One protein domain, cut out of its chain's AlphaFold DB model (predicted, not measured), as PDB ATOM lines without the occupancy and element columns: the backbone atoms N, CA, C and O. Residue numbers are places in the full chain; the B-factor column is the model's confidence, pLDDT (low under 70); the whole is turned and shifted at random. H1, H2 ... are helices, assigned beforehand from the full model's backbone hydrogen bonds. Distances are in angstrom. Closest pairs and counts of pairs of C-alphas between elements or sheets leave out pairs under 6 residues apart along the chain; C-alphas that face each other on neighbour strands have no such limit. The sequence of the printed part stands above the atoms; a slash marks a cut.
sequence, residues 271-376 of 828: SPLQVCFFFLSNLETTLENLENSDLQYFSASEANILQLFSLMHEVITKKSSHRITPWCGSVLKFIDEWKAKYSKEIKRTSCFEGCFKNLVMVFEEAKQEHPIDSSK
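AT A GLANCE: This is residues 271 to 376 of the 828 residues of the protein "BTB domain-containing protein" of Elysia chlorotica (UniProt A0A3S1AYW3). Four long helices, H1, H2, H3 and H5, form a lengthwise up-and-down bundle, each running against the one before, with short H4 near one end. The 106 printed residues hold five named helices, H1 to H5 along the chain: all helix. It is a compact rod, radius of gyration of the C-alphas 14.7 A, spanning 50 by 24 by 21 A.

IN THESE COORDINATES: H2, residues 295 to 317, is 33.7 A long. H1, residues 272 to 291, 28.4 A, begins at C-alpha (171.432, 193.059, 168.932). H3 is residues 321 to 341, 28.1 A, with a kink of 61 degrees near residue 328; H4 is residues 343 to 346, 5.2 A. H5, residues 350 to 369, 29.7 A, ends at C-alpha (155.701, 197.642, 169.789).

HOW THE PARTS SIT: H2 and H1 touch as a hairpin, closest C-alphas Pro 272 and Ile 316, 6.3 A. H2 touches H5, closest C-alphas His 313 and Leu 359, 6.5 A. H5, with residues 360 to 369 alone, touches H3, closest C-alphas Ser 321 and Ala 366, 5.0 A. H1 and H5 are apart. Every O i to N i+4 pair is within hydrogen-bond range in H1, but 17 of 19 in H2, 13 of 17 in H3 and 15 of 16 in H5; H4 is too short.

THE WHOLE: The printed part has no cut, and its four links are tight. Low pLDDT, under 70, includes residues 370 to 376.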
ATOM      1  N   SER A 271     174.479 192.268 172.709       73.50
ATOM      2  CA  SER A 271     173.452 193.194 172.224       73.50
ATOM      3  C   SER A 271     173.050 192.849 170.778       73.50
ATOM      4  O   SER A 271     173.846 192.254 170.044       73.50
ATOM      5  N   PRO A 272     171.836 193.213 170.331       79.38
ATOM      6  CA  PRO A 272     171.432 193.059 168.932       79.38
ATOM      7  C   PRO A 272     172.432 193.677 167.946       79.38
ATOM      8  O   PRO A 272     172.717 193.075 166.916       79.38
ATOM      9  N   LEU A 273     173.016 194.831 168.291       75.62
ATOM     10  CA  LEU A 273     174.037 195.487 167.475       75.62
ATOM     11  C   LEU A 273     175.310 194.641 167.346       75.62
ATOM     12  O   LEU A 273     175.808 194.474 166.238       75.62
ATOM     13  N   GLN A 274     175.804 194.063 168.445       76.81
ATOM     14  CA  GLN A 274     176.981 193.183 168.422       76.81
ATOM     15  C   GLN A 274     176.738 191.924 167.588       76.81
ATOM     16  O   GLN A 274     177.619 191.504 166.842       76.81
ATOM     17  N   VAL A 275     175.541 191.337 167.689       82.50
ATOM     18  CA  VAL A 275     175.146 190.190 166.860       82.50
ATOM     19  C   VAL A 275     175.142 190.581 165.383       82.50
ATOM     20  O   VAL A 275     175.770 189.896 164.582       82.50
ATOM     21  N   CYS A 276     174.492 191.693 165.024       82.38
ATOM     22  CA  CYS A 276     174.459 192.170 163.638       82.38
ATOM     23  C   CYS A 276     175.866 192.433 163.107       82.38
ATOM     24  O   CYS A 276     176.185 191.991 162.011       82.38
ATOM     25  N   PHE A 277     176.712 193.100 163.892       80.25
ATOM     26  CA  PHE A 277     178.096 193.362 163.521       80.25
ATOM     27  C   PHE A 277     178.861 192.061 163.255       80.25
ATOM     28  O   PHE A 277     179.452 191.915 162.196       80.25
ATOM     29  N   PHE A 278     178.797 191.084 164.165       84.81
ATOM     30  CA  PHE A 278     179.478 189.799 163.999       84.81
ATOM     31  C   PHE A 278     179.065 189.070 162.708       84.81
ATOM     32  O   PHE A 278     179.922 188.637 161.935       84.81
ATOM     33  N   PHE A 279     177.758 188.953 162.451       86.94
ATOM     34  CA  PHE A 279     177.258 188.285 161.246       86.94
ATOM     35  C   PHE A 279     177.575 189.071 159.973       86.94
ATOM     36  O   PHE A 279     177.984 188.471 158.981       86.94
ATOM     37  N   LEU A 280     177.425 190.398 159.994       84.56
ATOM     38  CA  LEU A 280     177.719 191.241 158.839       84.56
ATOM     39  C   LEU A 280     179.213 191.243 158.511       84.56
ATOM     40  O   LEU A 280     179.545 191.128 157.341       84.56
ATOM     41  N   SER A 281     180.108 191.239 159.500       83.81
ATOM     42  CA  SER A 281     181.553 191.111 159.266       83.81
ATOM     43  C   SER A 281     181.929 189.763 158.630       83.81
ATOM     44  O   SER A 281     182.722 189.731 157.695       83.81
ATOM     45  N   ASN A 282     181.322 188.645 159.054       84.94
ATOM     46  CA  ASN A 282     181.542 187.344 158.394       84.94
ATOM     47  C   ASN A 282     180.961 187.307 156.965       84.94
ATOM     48  O   ASN A 282     181.507 186.648 156.074       84.94
ATOM     49  N   LEU A 283     179.861 188.031 156.730       84.38
ATOM     50  CA  LEU A 283     179.309 188.231 155.391       84.38
ATOM     51  C   LEU A 283     180.249 189.067 154.514       84.38
ATOM     52  O   LEU A 283     180.430 188.702 153.356       84.38
ATOM     53  N   GLU A 284     180.874 190.127 155.046       83.00
ATOM     54  CA  GLU A 284     181.887 190.920 154.325       83.00
ATOM     55  C   GLU A 284     183.014 190.017 153.815       83.00
ATOM     56  O   GLU A 284     183.256 189.980 152.612       83.00
ATOM     57  N   THR A 285     183.618 189.204 154.687       80.75
ATOM     58  CA  THR A 285     184.687 188.266 154.303       80.75
ATOM     59  C   THR A 285     184.233 187.275 153.229       80.75
ATOM     60  O   THR A 285     184.952 186.991 152.270       80.75
ATOM     61  N   THR A 286     183.011 186.746 153.355       80.62
ATOM     62  CA  THR A 286     182.449 185.803 152.375       80.62
ATOM     63  C   THR A 286     182.241 186.469 151.008       80.62
ATOM     64  O   THR A 286     182.480 185.842 149.973       80.62
ATOM     65  N   LEU A 287     181.831 187.740 150.991       79.25
ATOM     66  CA  LEU A 287     181.661 188.535 149.773       79.25
ATOM     67  C   LEU A 287     183.003 188.928 149.139       79.25
ATOM     68  O   LEU A 287     183.144 188.836 147.923       79.25
ATOM     69  N   GLU A 288     184.007 189.285 149.938       80.88
ATOM     70  CA  GLU A 288     185.363 189.573 149.449       80.88
ATOM     71  C   GLU A 288     186.011 188.327 148.819       80.88
ATOM     72  O   GLU A 288     186.637 188.401 147.760       80.88
ATOM     73  N   ASN A 289     185.795 187.143 149.401       77.12
ATOM     74  CA  ASN A 289     186.234 185.878 148.806       77.12
ATOM     75  C   ASN A 289     185.511 185.579 147.480       77.12
ATOM     76  O   ASN A 289     186.109 185.031 146.553       77.12
ATOM     77  N   LEU A 290     184.237 185.966 147.363       74.75
ATOM     78  CA  LEU A 290     183.447 185.838 146.136       74.75
ATOM     79  C   LEU A 290     183.948 186.740 145.004       74.75
ATOM     80  O   LEU A 290     183.942 186.306 143.855       74.75
ATOM     81  N   GLU A 291     184.391 187.965 145.302       71.50
ATOM     82  CA  GLU A 291     184.974 188.864 144.293       71.50
ATOM     83  C   GLU A 291     186.237 188.281 143.649       71.50
ATOM     84  O   GLU A 291     186.497 188.524 142.469       71.50
ATOM     85  N   ASN A 292     186.982 187.470 144.404       71.88
ATOM     86  CA  ASN A 292     188.234 186.852 143.974       71.88
ATOM     87  C   ASN A 292     188.063 185.464 143.321       71.88
ATOM     88  O   ASN A 292     189.051 184.886 142.871       71.88
ATOM     89  N   SER A 293     186.841 184.916 143.269       66.12
ATOM     90  CA  SER A 293     186.577 183.528 142.852       66.12
ATOM     91  C   SER A 293     185.868 183.420 141.492       66.12
ATOM     92  O   SER A 293     185.001 184.224 141.157       66.12
ATOM     93  N   ASP A 294     186.175 182.367 140.723       66.88
ATOM     94  CA  ASP A 294     185.489 182.049 139.460       66.88
ATOM     95  C   ASP A 294     184.001 181.673 139.665       66.88
ATOM     96  O   ASP A 294     183.607 181.133 140.702       66.88
ATOM     97  N   LEU A 295     183.178 181.874 138.622       60.84
ATOM     98  CA  LEU A 295     181.713 181.646 138.571       60.84
ATOM     99  C   LEU A 295     181.225 180.302 139.156       60.84
ATOM    100  O   LEU A 295     180.067 180.191 139.555       60.84
ATOM    101  N   GLN A 296     182.078 179.278 139.211       57.62
ATOM    102  CA  GLN A 296     181.730 177.946 139.710       57.62
ATOM    103  C   GLN A 296     181.608 177.878 141.247       57.62
ATOM    104  O   GLN A 296     180.926 176.991 141.760       57.62
ATOM    105  N   TYR A 297     182.196 178.828 141.983       62.91
ATOM    106  CA  TYR A 297     182.088 178.930 143.447       62.91
ATOM    107  C   TYR A 297     180.850 179.709 143.915       62.91
ATOM    108  O   TYR A 297     180.505 179.685 145.096       62.91
ATOM    109  N   PHE A 298     180.137 180.350 142.986       68.12
ATOM    110  CA  PHE A 298     179.043 181.263 143.300       68.12
ATOM    111  C   PHE A 298     177.880 180.589 144.044       68.12
ATOM    112  O   PHE A 298     177.399 181.122 145.040       68.12
ATOM    113  N   SER A 299     177.462 179.387 143.629       69.19
ATOM    114  CA  SER A 299     176.305 178.704 144.231       69.19
ATOM    115  C   SER A 299     176.556 178.208 145.659       69.19
ATOM    116  O   SER A 299     175.634 178.175 146.470       69.19
ATOM    117  N   ALA A 300     177.791 177.798 145.974       71.38
ATOM    118  CA  ALA A 300     178.154 177.355 147.322       71.38
ATOM    119  C   ALA A 300     178.225 178.548 148.287       71.38
ATOM    120  O   ALA A 300     177.690 178.491 149.393       71.38
ATOM    121  N   SER A 301     178.810 179.659 147.837       76.44
ATOM    122  CA  SER A 301     178.861 180.893 148.619       76.44
ATOM    123  C   SER A 301     177.478 181.528 148.806       76.44
ATOM    124  O   SER A 301     177.202 182.056 149.878       76.44
ATOM    125  N   GLU A 302     176.577 181.433 147.821       79.06
ATOM    126  CA  GLU A 302     175.187 181.894 147.961       79.06
ATOM    127  C   GLU A 302     174.445 181.134 149.073       79.06
ATOM    128  O   GLU A 302     173.792 181.755 149.913       79.06
ATOM    129  N   ALA A 303     174.598 179.805 149.139       83.44
ATOM    130  CA  ALA A 303     174.015 178.995 150.210       83.44
ATOM    131  C   ALA A 303     174.560 179.388 151.594       83.44
ATOM    132  O   ALA A 303     173.780 179.563 152.532       83.44
ATOM    133  N   ASN A 304     175.876 179.603 151.699       84.25
ATOM    134  CA  ASN A 304     176.523 180.051 152.935       84.25
ATOM    135  C   ASN A 304     175.987 181.415 153.397       84.25
ATOM    136  O   ASN A 304     175.656 181.585 154.570       84.25
ATOM    137  N   ILE A 305     175.839 182.371 152.477       83.25
ATOM    138  CA  ILE A 305     175.297 183.702 152.774       83.25
ATOM    139  C   ILE A 305     173.855 183.606 153.290       83.25
ATOM    140  O   ILE A 305     173.525 184.202 154.316       83.25
ATOM    141  N   LEU A 306     172.993 182.835 152.620       85.31
ATOM    142  CA  LEU A 306     171.603 182.647 153.052       85.31
ATOM    143  C   LEU A 306     171.516 181.995 154.438       85.31
ATOM    144  O   LEU A 306     170.703 182.407 155.269       85.31
ATOM    145  N   GLN A 307     172.379 181.016 154.712       88.00
ATOM    146  CA  GLN A 307     172.452 180.367 156.016       88.00
ATOM    147  C   GLN A 307     172.926 181.338 157.110       88.00
ATOM    148  O   GLN A 307     172.347 181.345 158.196       88.00
ATOM    149  N   LEU A 308     173.890 182.221 156.824       87.69
ATOM    150  CA  LEU A 308     174.313 183.277 157.753       87.69
ATOM    151  C   LEU A 308     173.178 184.251 158.085       87.69
ATOM    152  O   LEU A 308     172.965 184.559 159.258       87.69
ATOM    153  N   PHE A 309     172.400 184.689 157.089       86.88
ATOM    154  CA  PHE A 309     171.216 185.520 157.336       86.88
ATOM    155  C   PHE A 309     170.166 184.796 158.177       86.88
ATOM    156  O   PHE A 309     169.586 185.400 159.079       86.88
ATOM    157  N   SER A 310     169.935 183.509 157.907       88.25
ATOM    158  CA  SER A 310     169.003 182.692 158.685       88.25
ATOM    159  C   SER A 310     169.432 182.590 160.149       88.25
ATOM    160  O   SER A 310     168.608 182.797 161.038       88.25
ATOM    161  N   LEU A 311     170.716 182.325 160.409       89.31
ATOM    162  CA  LEU A 311     171.270 182.257 161.765       89.31
ATOM    163  C   LEU A 311     171.188 183.611 162.476       89.31
ATOM    164  O   LEU A 311     170.772 183.677 163.631       89.31
ATOM    165  N   MET A 312     171.528 184.703 161.787       88.88
ATOM    166  CA  MET A 312     171.405 186.052 162.336       88.88
ATOM    167  C   MET A 312     169.957 186.360 162.731       88.88
ATOM    168  O   MET A 312     169.701 186.814 163.848       88.88
ATOM    169  N   HIS A 313     169.004 186.075 161.842       86.38
ATOM    170  CA  HIS A 313     167.581 186.257 162.102       86.38
ATOM    171  C   HIS A 313     167.113 185.405 163.288       86.38
ATOM    172  O   HIS A 313     166.460 185.918 164.192       86.38
ATOM    173  N   GLU A 314     167.482 184.123 163.340       88.56
ATOM    174  CA  GLU A 314     167.166 183.233 164.462       88.56
ATOM    175  C   GLU A 314     167.674 183.794 165.801       88.56
ATOM    176  O   GLU A 314     166.936 183.846 166.785       88.56
ATOM    177  N   VAL A 315     168.925 184.253 165.849       85.69
ATOM    178  CA  VAL A 315     169.522 184.804 167.073       85.69
ATOM    179  C   VAL A 315     168.836 186.103 167.500       85.69
ATOM    180  O   VAL A 315     168.631 186.311 168.697       85.69
ATOM    181  N   ILE A 316     168.487 186.976 166.552       85.50
ATOM    182  CA  ILE A 316     167.841 188.265 166.842       85.50
ATOM    183  C   ILE A 316     166.396 188.058 167.293       85.50
ATOM    184  O   ILE A 316     166.016 188.591 168.327       85.50
ATOM    185  N   THR A 317     165.616 187.240 166.588       83.56
ATOM    186  CA  THR A 317     164.213 186.945 166.937       83.56
ATOM    187  C   THR A 317     164.050 186.189 168.255       83.56
ATOM    188  O   THR A 317     163.037 186.343 168.930       83.56
ATOM    189  N   LYS A 318     165.057 185.412 168.678       83.88
ATOM    190  CA  LYS A 318     165.104 184.819 170.027       83.88
ATOM    191  C   LYS A 318     165.322 185.853 171.138       83.88
ATOM    192  O   LYS A 318     165.151 185.517 172.312       83.88
ATOM    193  N   LYS A 319     165.728 187.087 170.817       76.56
ATOM    194  CA  LYS A 319     165.789 188.190 171.784       76.56
ATOM    195  C   LYS A 319     164.412 188.847 171.867       76.56
ATOM    196  O   LYS A 319     163.730 189.026 170.868       76.56
ATOM    197  N   SER A 320     164.002 189.200 173.077       68.44
ATOM    198  CA  SER A 320     162.740 189.894 173.323       68.44
ATOM    199  C   SER A 320     162.699 191.257 172.623       68.44
ATOM    200  O   SER A 320     163.726 191.937 172.542       68.44
ATOM    201  N   SER A 321     161.523 191.688 172.153       68.75
ATOM    202  CA  SER A 321     161.378 192.945 171.401       68.75
ATOM    203  C   SER A 321     161.909 194.156 172.176       68.75
ATOM    204  O   SER A 321     162.679 194.936 171.622       68.75
ATOM    205  N   HIS A 322     161.676 194.232 173.492       65.94
ATOM    206  CA  HIS A 322     162.249 195.276 174.358       65.94
ATOM    207  C   HIS A 322     163.792 195.321 174.396       65.94
ATOM    208  O   HIS A 322     164.354 196.374 174.689       65.94
ATOM    209  N   ARG A 323     164.503 194.223 174.089       65.69
ATOM    210  CA  ARG A 323     165.976 194.223 173.961       65.69
ATOM    211  C   ARG A 323     166.447 194.768 172.624       65.69
ATOM    212  O   ARG A 323     167.594 195.194 172.521       65.69
ATOM    213  N   ILE A 324     165.597 194.700 171.606       73.75
ATOM    214  CA  ILE A 324     165.887 195.116 170.234       73.75
ATOM    215  C   ILE A 324     165.694 196.625 170.103       73.75
ATOM    216  O   ILE A 324     166.570 197.315 169.577       73.75
ATOM    217  N   THR A 325     164.601 197.142 170.663       73.12
ATOM    218  CA  THR A 325     164.151 198.528 170.519       73.12
ATOM    219  C   THR A 325     165.225 199.598 170.782       73.12
ATOM    220  O   THR A 325     165.363 200.490 169.939       73.12
ATOM    221  N   PRO A 326     166.044 199.535 171.861       69.50
ATOM    222  CA  PRO A 326     167.065 200.556 172.126       69.50
ATOM    223  C   PRO A 326     168.136 200.645 171.033       69.50
ATOM    224  O   PRO A 326     168.791 201.671 170.889       69.50
ATOM    225  N   TRP A 327     168.308 199.575 170.256       72.44
ATOM    226  CA  TRP A 327     169.341 199.458 169.234       72.44
ATOM    227  C   TRP A 327     168.814 199.689 167.820       72.44
ATOM    228  O   TRP A 327     169.630 199.810 166.909       72.44
ATOM    229  N   CYS A 328     167.493 199.774 167.609       77.69
ATOM    230  CA  CYS A 328     166.910 199.860 166.266       77.69
ATOM    231  C   CYS A 328     167.504 201.004 165.439       77.69
ATOM    232  O   CYS A 328     167.839 200.796 164.281       77.69
ATOM    233  N   GLY A 329     167.680 202.195 166.024       74.81
ATOM    234  CA  GLY A 329     168.271 203.339 165.317       74.81
ATOM    235  C   GLY A 329     169.693 203.055 164.826       74.81
ATOM    236  O   GLY A 329     169.977 203.186 163.637       74.81
ATOM    237  N   SER A 330     170.562 202.603 165.731       72.88
ATOM    238  CA  SER A 330     171.964 202.298 165.429       72.88
ATOM    239  C   SER A 330     172.111 201.119 164.469       72.88
ATOM    240  O   SER A 330     172.941 201.167 163.566       72.88
ATOM    241  N   VAL A 331     171.295 200.072 164.630       74.62
ATOM    242  CA  VAL A 331     171.341 198.878 163.776       74.62
ATOM    243  C   VAL A 331     170.827 199.176 162.373       74.62
ATOM    244  O   VAL A 331     171.479 198.787 161.411       74.62
ATOM    245  N   LEU A 332     169.703 199.887 162.230       80.88
ATOM    246  CA  LEU A 332     169.176 200.248 160.911       80.88
ATOM    247  C   LEU A 332     170.156 201.147 160.155       80.88
ATOM    248  O   LEU A 332     170.471 200.863 159.004       80.88
ATOM    249  N   LYS A 333     170.724 202.157 160.831       79.06
ATOM    250  CA  LYS A 333     171.776 203.005 160.256       79.06
ATOM    251  C   LYS A 333     172.981 202.178 159.798       79.06
ATOM    252  O   LYS A 333     173.449 202.355 158.679       79.06
ATOM    253  N   PHE A 334     173.448 201.250 160.635       75.75
ATOM    254  CA  PHE A 334     174.561 200.361 160.299       75.75
ATOM    255  C   PHE A 334     174.248 199.463 159.092       75.75
ATOM    256  O   PHE A 334     175.069 199.342 158.188       75.75
ATOM    257  N   ILE A 335     173.051 198.871 159.040       79.12
ATOM    258  CA  ILE A 335     172.599 198.050 157.908       79.12
ATOM    259  C   ILE A 335     172.553 198.882 156.620       79.12
ATOM    260  O   ILE A 335     172.965 198.390 155.571       79.12
ATOM    261  N   ASP A 336     172.077 200.126 156.677       82.62
ATOM    262  CA  ASP A 336     172.003 201.006 155.507       82.62
ATOM    263  C   ASP A 336     173.393 201.418 155.001       82.62
ATOM    264  O   ASP A 336     173.650 201.369 153.794       82.62
ATOM    265  N   GLU A 337     174.315 201.755 155.907       81.19
ATOM    266  CA  GLU A 337     175.721 202.026 155.578       81.19
ATOM    267  C   GLU A 337     176.394 200.797 154.944       81.19
ATOM    268  O   GLU A 337     177.060 200.908 153.909       81.19
ATOM    269  N   TRP A 338     176.155 199.609 155.505       83.81
ATOM    270  CA  TRP A 338     176.665 198.341 154.982       83.81
ATOM    271  C   TRP A 338     176.100 198.024 153.587       83.81
ATOM    272  O   TRP A 338     176.848 197.709 152.659       83.81
ATOM    273  N   LYS A 339     174.783 198.183 153.387       80.44
ATOM    274  CA  LYS A 339     174.130 198.009 152.076       80.44
ATOM    275  C   LYS A 339     174.680 198.964 151.026       80.44
ATOM    276  O   LYS A 339     174.829 198.577 149.868       80.44
ATOM    277  N   ALA A 340     174.959 200.212 151.406       84.69
ATOM    278  CA  ALA A 340     175.540 201.192 150.499       84.69
ATOM    279  C   ALA A 340     176.939 200.751 150.032       84.69
ATOM    280  O   ALA A 340     177.226 200.820 148.830       84.69
ATOM    281  N   LYS A 341     177.761 200.235 150.958       82.94
ATOM    282  CA  LYS A 341     179.114 199.715 150.695       82.94
ATOM    283  C   LYS A 341     179.106 198.540 149.703       82.94
ATOM    284  O   LYS A 341     179.846 198.601 148.728       82.94
ATOM    285  N   TYR A 342     178.216 197.555 149.874       79.69
ATOM    286  CA  TYR A 342     178.152 196.326 149.045       79.69
ATOM    287  C   TYR A 342     177.018 196.316 148.005       79.69
ATOM    288  O   TYR A 342     176.492 195.274 147.598       79.69
ATOM    289  N   SER A 343     176.579 197.498 147.567       81.62
ATOM    290  CA  SER A 343     175.391 197.634 146.712       81.62
ATOM    291  C   SER A 343     175.516 196.963 145.338       81.62
ATOM    292  O   SER A 343     174.495 196.676 144.708       81.62
ATOM    293  N   LYS A 344     176.734 196.723 144.836       79.44
ATOM    294  CA  LYS A 344     176.965 196.057 143.544       79.44
ATOM    295  C   LYS A 344     176.801 194.546 143.667       79.44
ATOM    296  O   LYS A 344     176.169 193.936 142.807       79.44
ATOM    297  N   GLU A 345     177.325 193.976 144.741       75.50
ATOM    298  CA  GLU A 345     177.319 192.553 145.065       75.50
ATOM    299  C   GLU A 345     175.893 192.125 145.416       75.50
ATOM    300  O   GLU A 345     175.391 191.153 144.856       75.50
ATOM    301  N   ILE A 346     175.186 192.933 146.217       72.69
ATOM    302  CA  ILE A 346     173.769 192.718 146.556       72.69
ATOM    303  C   ILE A 346     172.886 192.695 145.301       72.69
ATOM    304  O   ILE A 346     171.977 191.877 145.189       72.69
ATOM    305  N   LYS A 347     173.154 193.560 144.316       76.25
ATOM    306  CA  LYS A 347     172.364 193.619 143.071       76.25
ATOM    307  C   LYS A 347     172.550 192.405 142.161       76.25
ATOM    308  O   LYS A 347     171.717 192.202 141.279       76.25
ATOM    309  N   ARG A 348     173.613 191.611 142.338       72.69
ATOM    310  CA  ARG A 348     173.838 190.392 141.541       72.69
ATOM    311  C   ARG A 348     172.895 189.251 141.936       72.69
ATOM    312  O   ARG A 348     172.724 188.327 141.147       72.69
ATOM    313  N   THR A 349     172.245 189.337 143.094       68.25
ATOM    314  CA  THR A 349     171.457 188.255 143.700       68.25
ATOM    315  C   THR A 349     170.160 188.795 144.293       68.25
ATOM    316  O   THR A 349     170.122 189.402 145.360       68.25
ATOM    317  N   SER A 350     169.036 188.521 143.627       70.19
ATOM    318  CA  SER A 350     167.709 188.968 144.080       70.19
ATOM    319  C   SER A 350     167.286 188.397 145.441       70.19
ATOM    320  O   SER A 350     166.374 188.931 146.069       70.19
ATOM    321  N   CYS A 351     167.922 187.314 145.898       71.44
ATOM    322  CA  CYS A 351     167.639 186.666 147.177       71.44
ATOM    323  C   CYS A 351     168.102 187.498 148.391       71.44
ATOM    324  O   CYS A 351     167.428 187.482 149.421       71.44
ATOM    325  N   PHE A 352     169.174 188.292 148.270       77.88
ATOM    326  CA  PHE A 352     169.731 189.055 149.398       77.88
ATOM    327  C   PHE A 352     168.822 190.206 149.831       77.88
ATOM    328  O   PHE A 352     168.647 190.451 151.025       77.88
ATOM    329  N   GLU A 353     168.167 190.859 148.872       77.19
ATOM    330  CA  GLU A 353     167.214 191.939 149.142       77.19
ATOM    331  C   GLU A 353     166.045 191.460 150.025       77.19
ATOM    332  O   GLU A 353     165.573 192.194 150.893       77.19
ATOM    333  N   GLY A 354     165.604 190.209 149.849       81.50
ATOM    334  CA  GLY A 354     164.578 189.589 150.691       81.50
ATOM    335  C   GLY A 354     165.044 189.372 152.134       81.50
ATOM    336  O   GLY A 354     164.331 189.730 153.070       81.50
ATOM    337  N   CYS A 355     166.261 188.854 152.327       81.38
ATOM    338  CA  CYS A 355     166.842 188.638 153.656       81.38
ATOM    339  C   CYS A 355     166.989 189.946 154.441       81.38
ATOM    340  O   CYS A 355     166.620 190.015 155.615       81.38
ATOM    341  N   PHE A 356     167.464 191.007 153.785       80.00
ATOM    342  CA  PHE A 356     167.580 192.320 154.412       80.00
ATOM    343  C   PHE A 356     166.233 192.936 154.766       80.00
ATOM    344  O   PHE A 356     166.124 193.569 155.813       80.00
ATOM    345  N   LYS A 357     165.210 192.766 153.921       84.00
ATOM    346  CA  LYS A 357     163.853 193.227 154.239       84.00
ATOM    347  C   LYS A 357     163.320 192.541 155.488       84.00
ATOM    348  O   LYS A 357     162.840 193.233 156.374       84.00
ATOM    349  N   ASN A 358     163.484 191.223 155.602       83.88
ATOM    350  CA  ASN A 358     163.074 190.486 156.799       83.88
ATOM    351  C   ASN A 358     163.795 190.989 158.053       83.88
ATOM    352  O   ASN A 358     163.153 191.241 159.065       83.88
ATOM    353  N   LEU A 359     165.112 191.201 157.975       81.00
ATOM    354  CA  LEU A 359     165.881 191.740 159.094       81.00
ATOM    355  C   LEU A 359     165.405 193.144 159.498       81.00
ATOM    356  O   LEU A 359     165.180 193.393 160.676       81.00
ATOM    357  N   VAL A 360     165.227 194.049 158.530       84.81
ATOM    358  CA  VAL A 360     164.746 195.419 158.774       84.81
ATOM    359  C   VAL A 360     163.349 195.408 159.393       84.81
ATOM    360  O   VAL A 360     163.132 196.119 160.371       84.81
ATOM    361  N   MET A 361     162.440 194.559 158.898       85.62
ATOM    362  CA  MET A 361     161.092 194.416 159.460       85.62
ATOM    363  C   MET A 361     161.132 194.045 160.945       85.62
ATOM    364  O   MET A 361     160.430 194.677 161.722       85.62
ATOM    365  N   VAL A 362     162.010 193.128 161.374       84.25
ATOM    366  CA  VAL A 362     162.146 192.765 162.801       84.25
ATOM    367  C   VAL A 362     162.494 193.983 163.672       84.25
ATOM    368  O   VAL A 362     161.937 194.158 164.757       84.25
ATOM    369  N   PHE A 363     163.394 194.858 163.211       82.50
ATOM    370  CA  PHE A 363     163.755 196.075 163.951       82.50
ATOM    371  C   PHE A 363     162.667 197.157 163.878       82.50
ATOM    372  O   PHE A 363     162.469 197.892 164.848       82.50
ATOM    373  N   GLU A 364     161.952 197.271 162.758       83.88
ATOM    374  CA  GLU A 364     160.830 198.204 162.618       83.88
ATOM    375  C   GLU A 364     159.627 197.794 163.477       83.88
ATOM    376  O   GLU A 364     159.066 198.644 164.169       83.88
ATOM    377  N   GLU A 365     159.279 196.508 163.512       85.06
ATOM    378  CA  GLU A 365     158.232 195.946 164.374       85.06
ATOM    379  C   GLU A 365     158.571 196.165 165.853       85.06
ATOM    380  O   GLU A 365     157.764 196.727 166.595       85.06
ATOM    381  N   ALA A 366     159.808 195.865 166.273       79.38
ATOM    382  CA  ALA A 366     160.258 196.115 167.645       79.38
ATOM    383  C   ALA A 366     160.212 197.606 168.041       79.38
ATOM    384  O   ALA A 366     160.011 197.940 169.212       79.38
ATOM    385  N   LYS A 367     160.395 198.516 167.075       79.12
ATOM    386  CA  LYS A 367     160.261 199.968 167.278       79.12
ATOM    387  C   LYS A 367     158.796 200.400 167.411       79.12
ATOM    388  O   LYS A 367     158.519 201.357 168.130       79.12
ATOM    389  N   GLN A 368     157.874 199.720 166.729       81.06
ATOM    390  CA  GLN A 368     156.434 199.988 166.803       81.06
ATOM    391  C   GLN A 368     155.800 199.441 168.089       81.06
ATOM    392  O   GLN A 368     154.969 200.125 168.684       81.06
ATOM    393  N   GLU A 369     156.207 198.252 168.546       77.88
ATOM    394  CA  GLU A 369     155.701 197.642 169.789       77.88
ATOM    395  C   GLU A 369     156.101 198.431 171.046       77.88
ATOM    396  O   GLU A 369     155.347 198.496 172.021       77.88
ATOM    397  N   HIS A 370     157.278 199.060 171.020       69.25
ATOM    398  CA  HIS A 370     157.832 199.813 172.141       69.25
ATOM    399  C   HIS A 370     158.355 201.182 171.680       69.25
ATOM    400  O   HIS A 370     159.559 201.363 171.518       69.25
ATOM    401  N   PRO A 371     157.495 202.186 171.464       65.50
ATOM    402  CA  PRO A 371     157.957 203.519 171.095       65.50
ATOM    403  C   PRO A 371     158.778 204.130 172.244       65.50
ATOM    404  O   PRO A 371     158.238 204.501 173.286       65.50
ATOM    405  N   ILE A 372     160.100 204.218 172.066       59.31
ATOM    406  CA  ILE A 372     161.003 204.899 173.003       59.31
ATOM    407  C   ILE A 372     160.932 206.403 172.731       59.31
ATOM    408  O   ILE A 372     161.005 206.840 171.582       59.31
ATOM    409  N   ASP A 373     160.816 207.198 173.796       52.12
ATOM    410  CA  ASP A 373     160.993 208.648 173.738       52.12
ATOM    411  C   ASP A 373     162.397 208.960 173.196       52.12
ATOM    412  O   ASP A 373     163.404 208.597 173.807       52.12
ATOM    413  N   SER A 374     162.470 209.617 172.037       46.75
ATOM    414  CA  SER A 374     163.716 209.918 171.318       46.75
ATOM    415  C   SER A 374     164.763 210.662 172.157       46.75
ATOM    416  O   SER A 374     165.932 210.665 171.792       46.75
ATOM    417  N   SER A 375     164.366 211.259 173.285       41.34
ATOM    418  CA  SER A 375     165.266 211.901 174.252       41.34
ATOM    419  C   SER A 375     166.078 210.933 175.134       41.34
ATOM    420  O   SER A 375     167.010 211.378 175.799       41.34
ATOM    421  N   LYS A 376     165.762 209.626 175.150       43.34
ATOM    422  CA  LYS A 376     166.434 208.584 175.964       43.34
ATOM    423  C   LYS A 376     167.231 207.559 175.146       43.34
ATOM    424  O   LYS A 376     167.604 206.507 175.664       43.34
TER     425      LYS A 376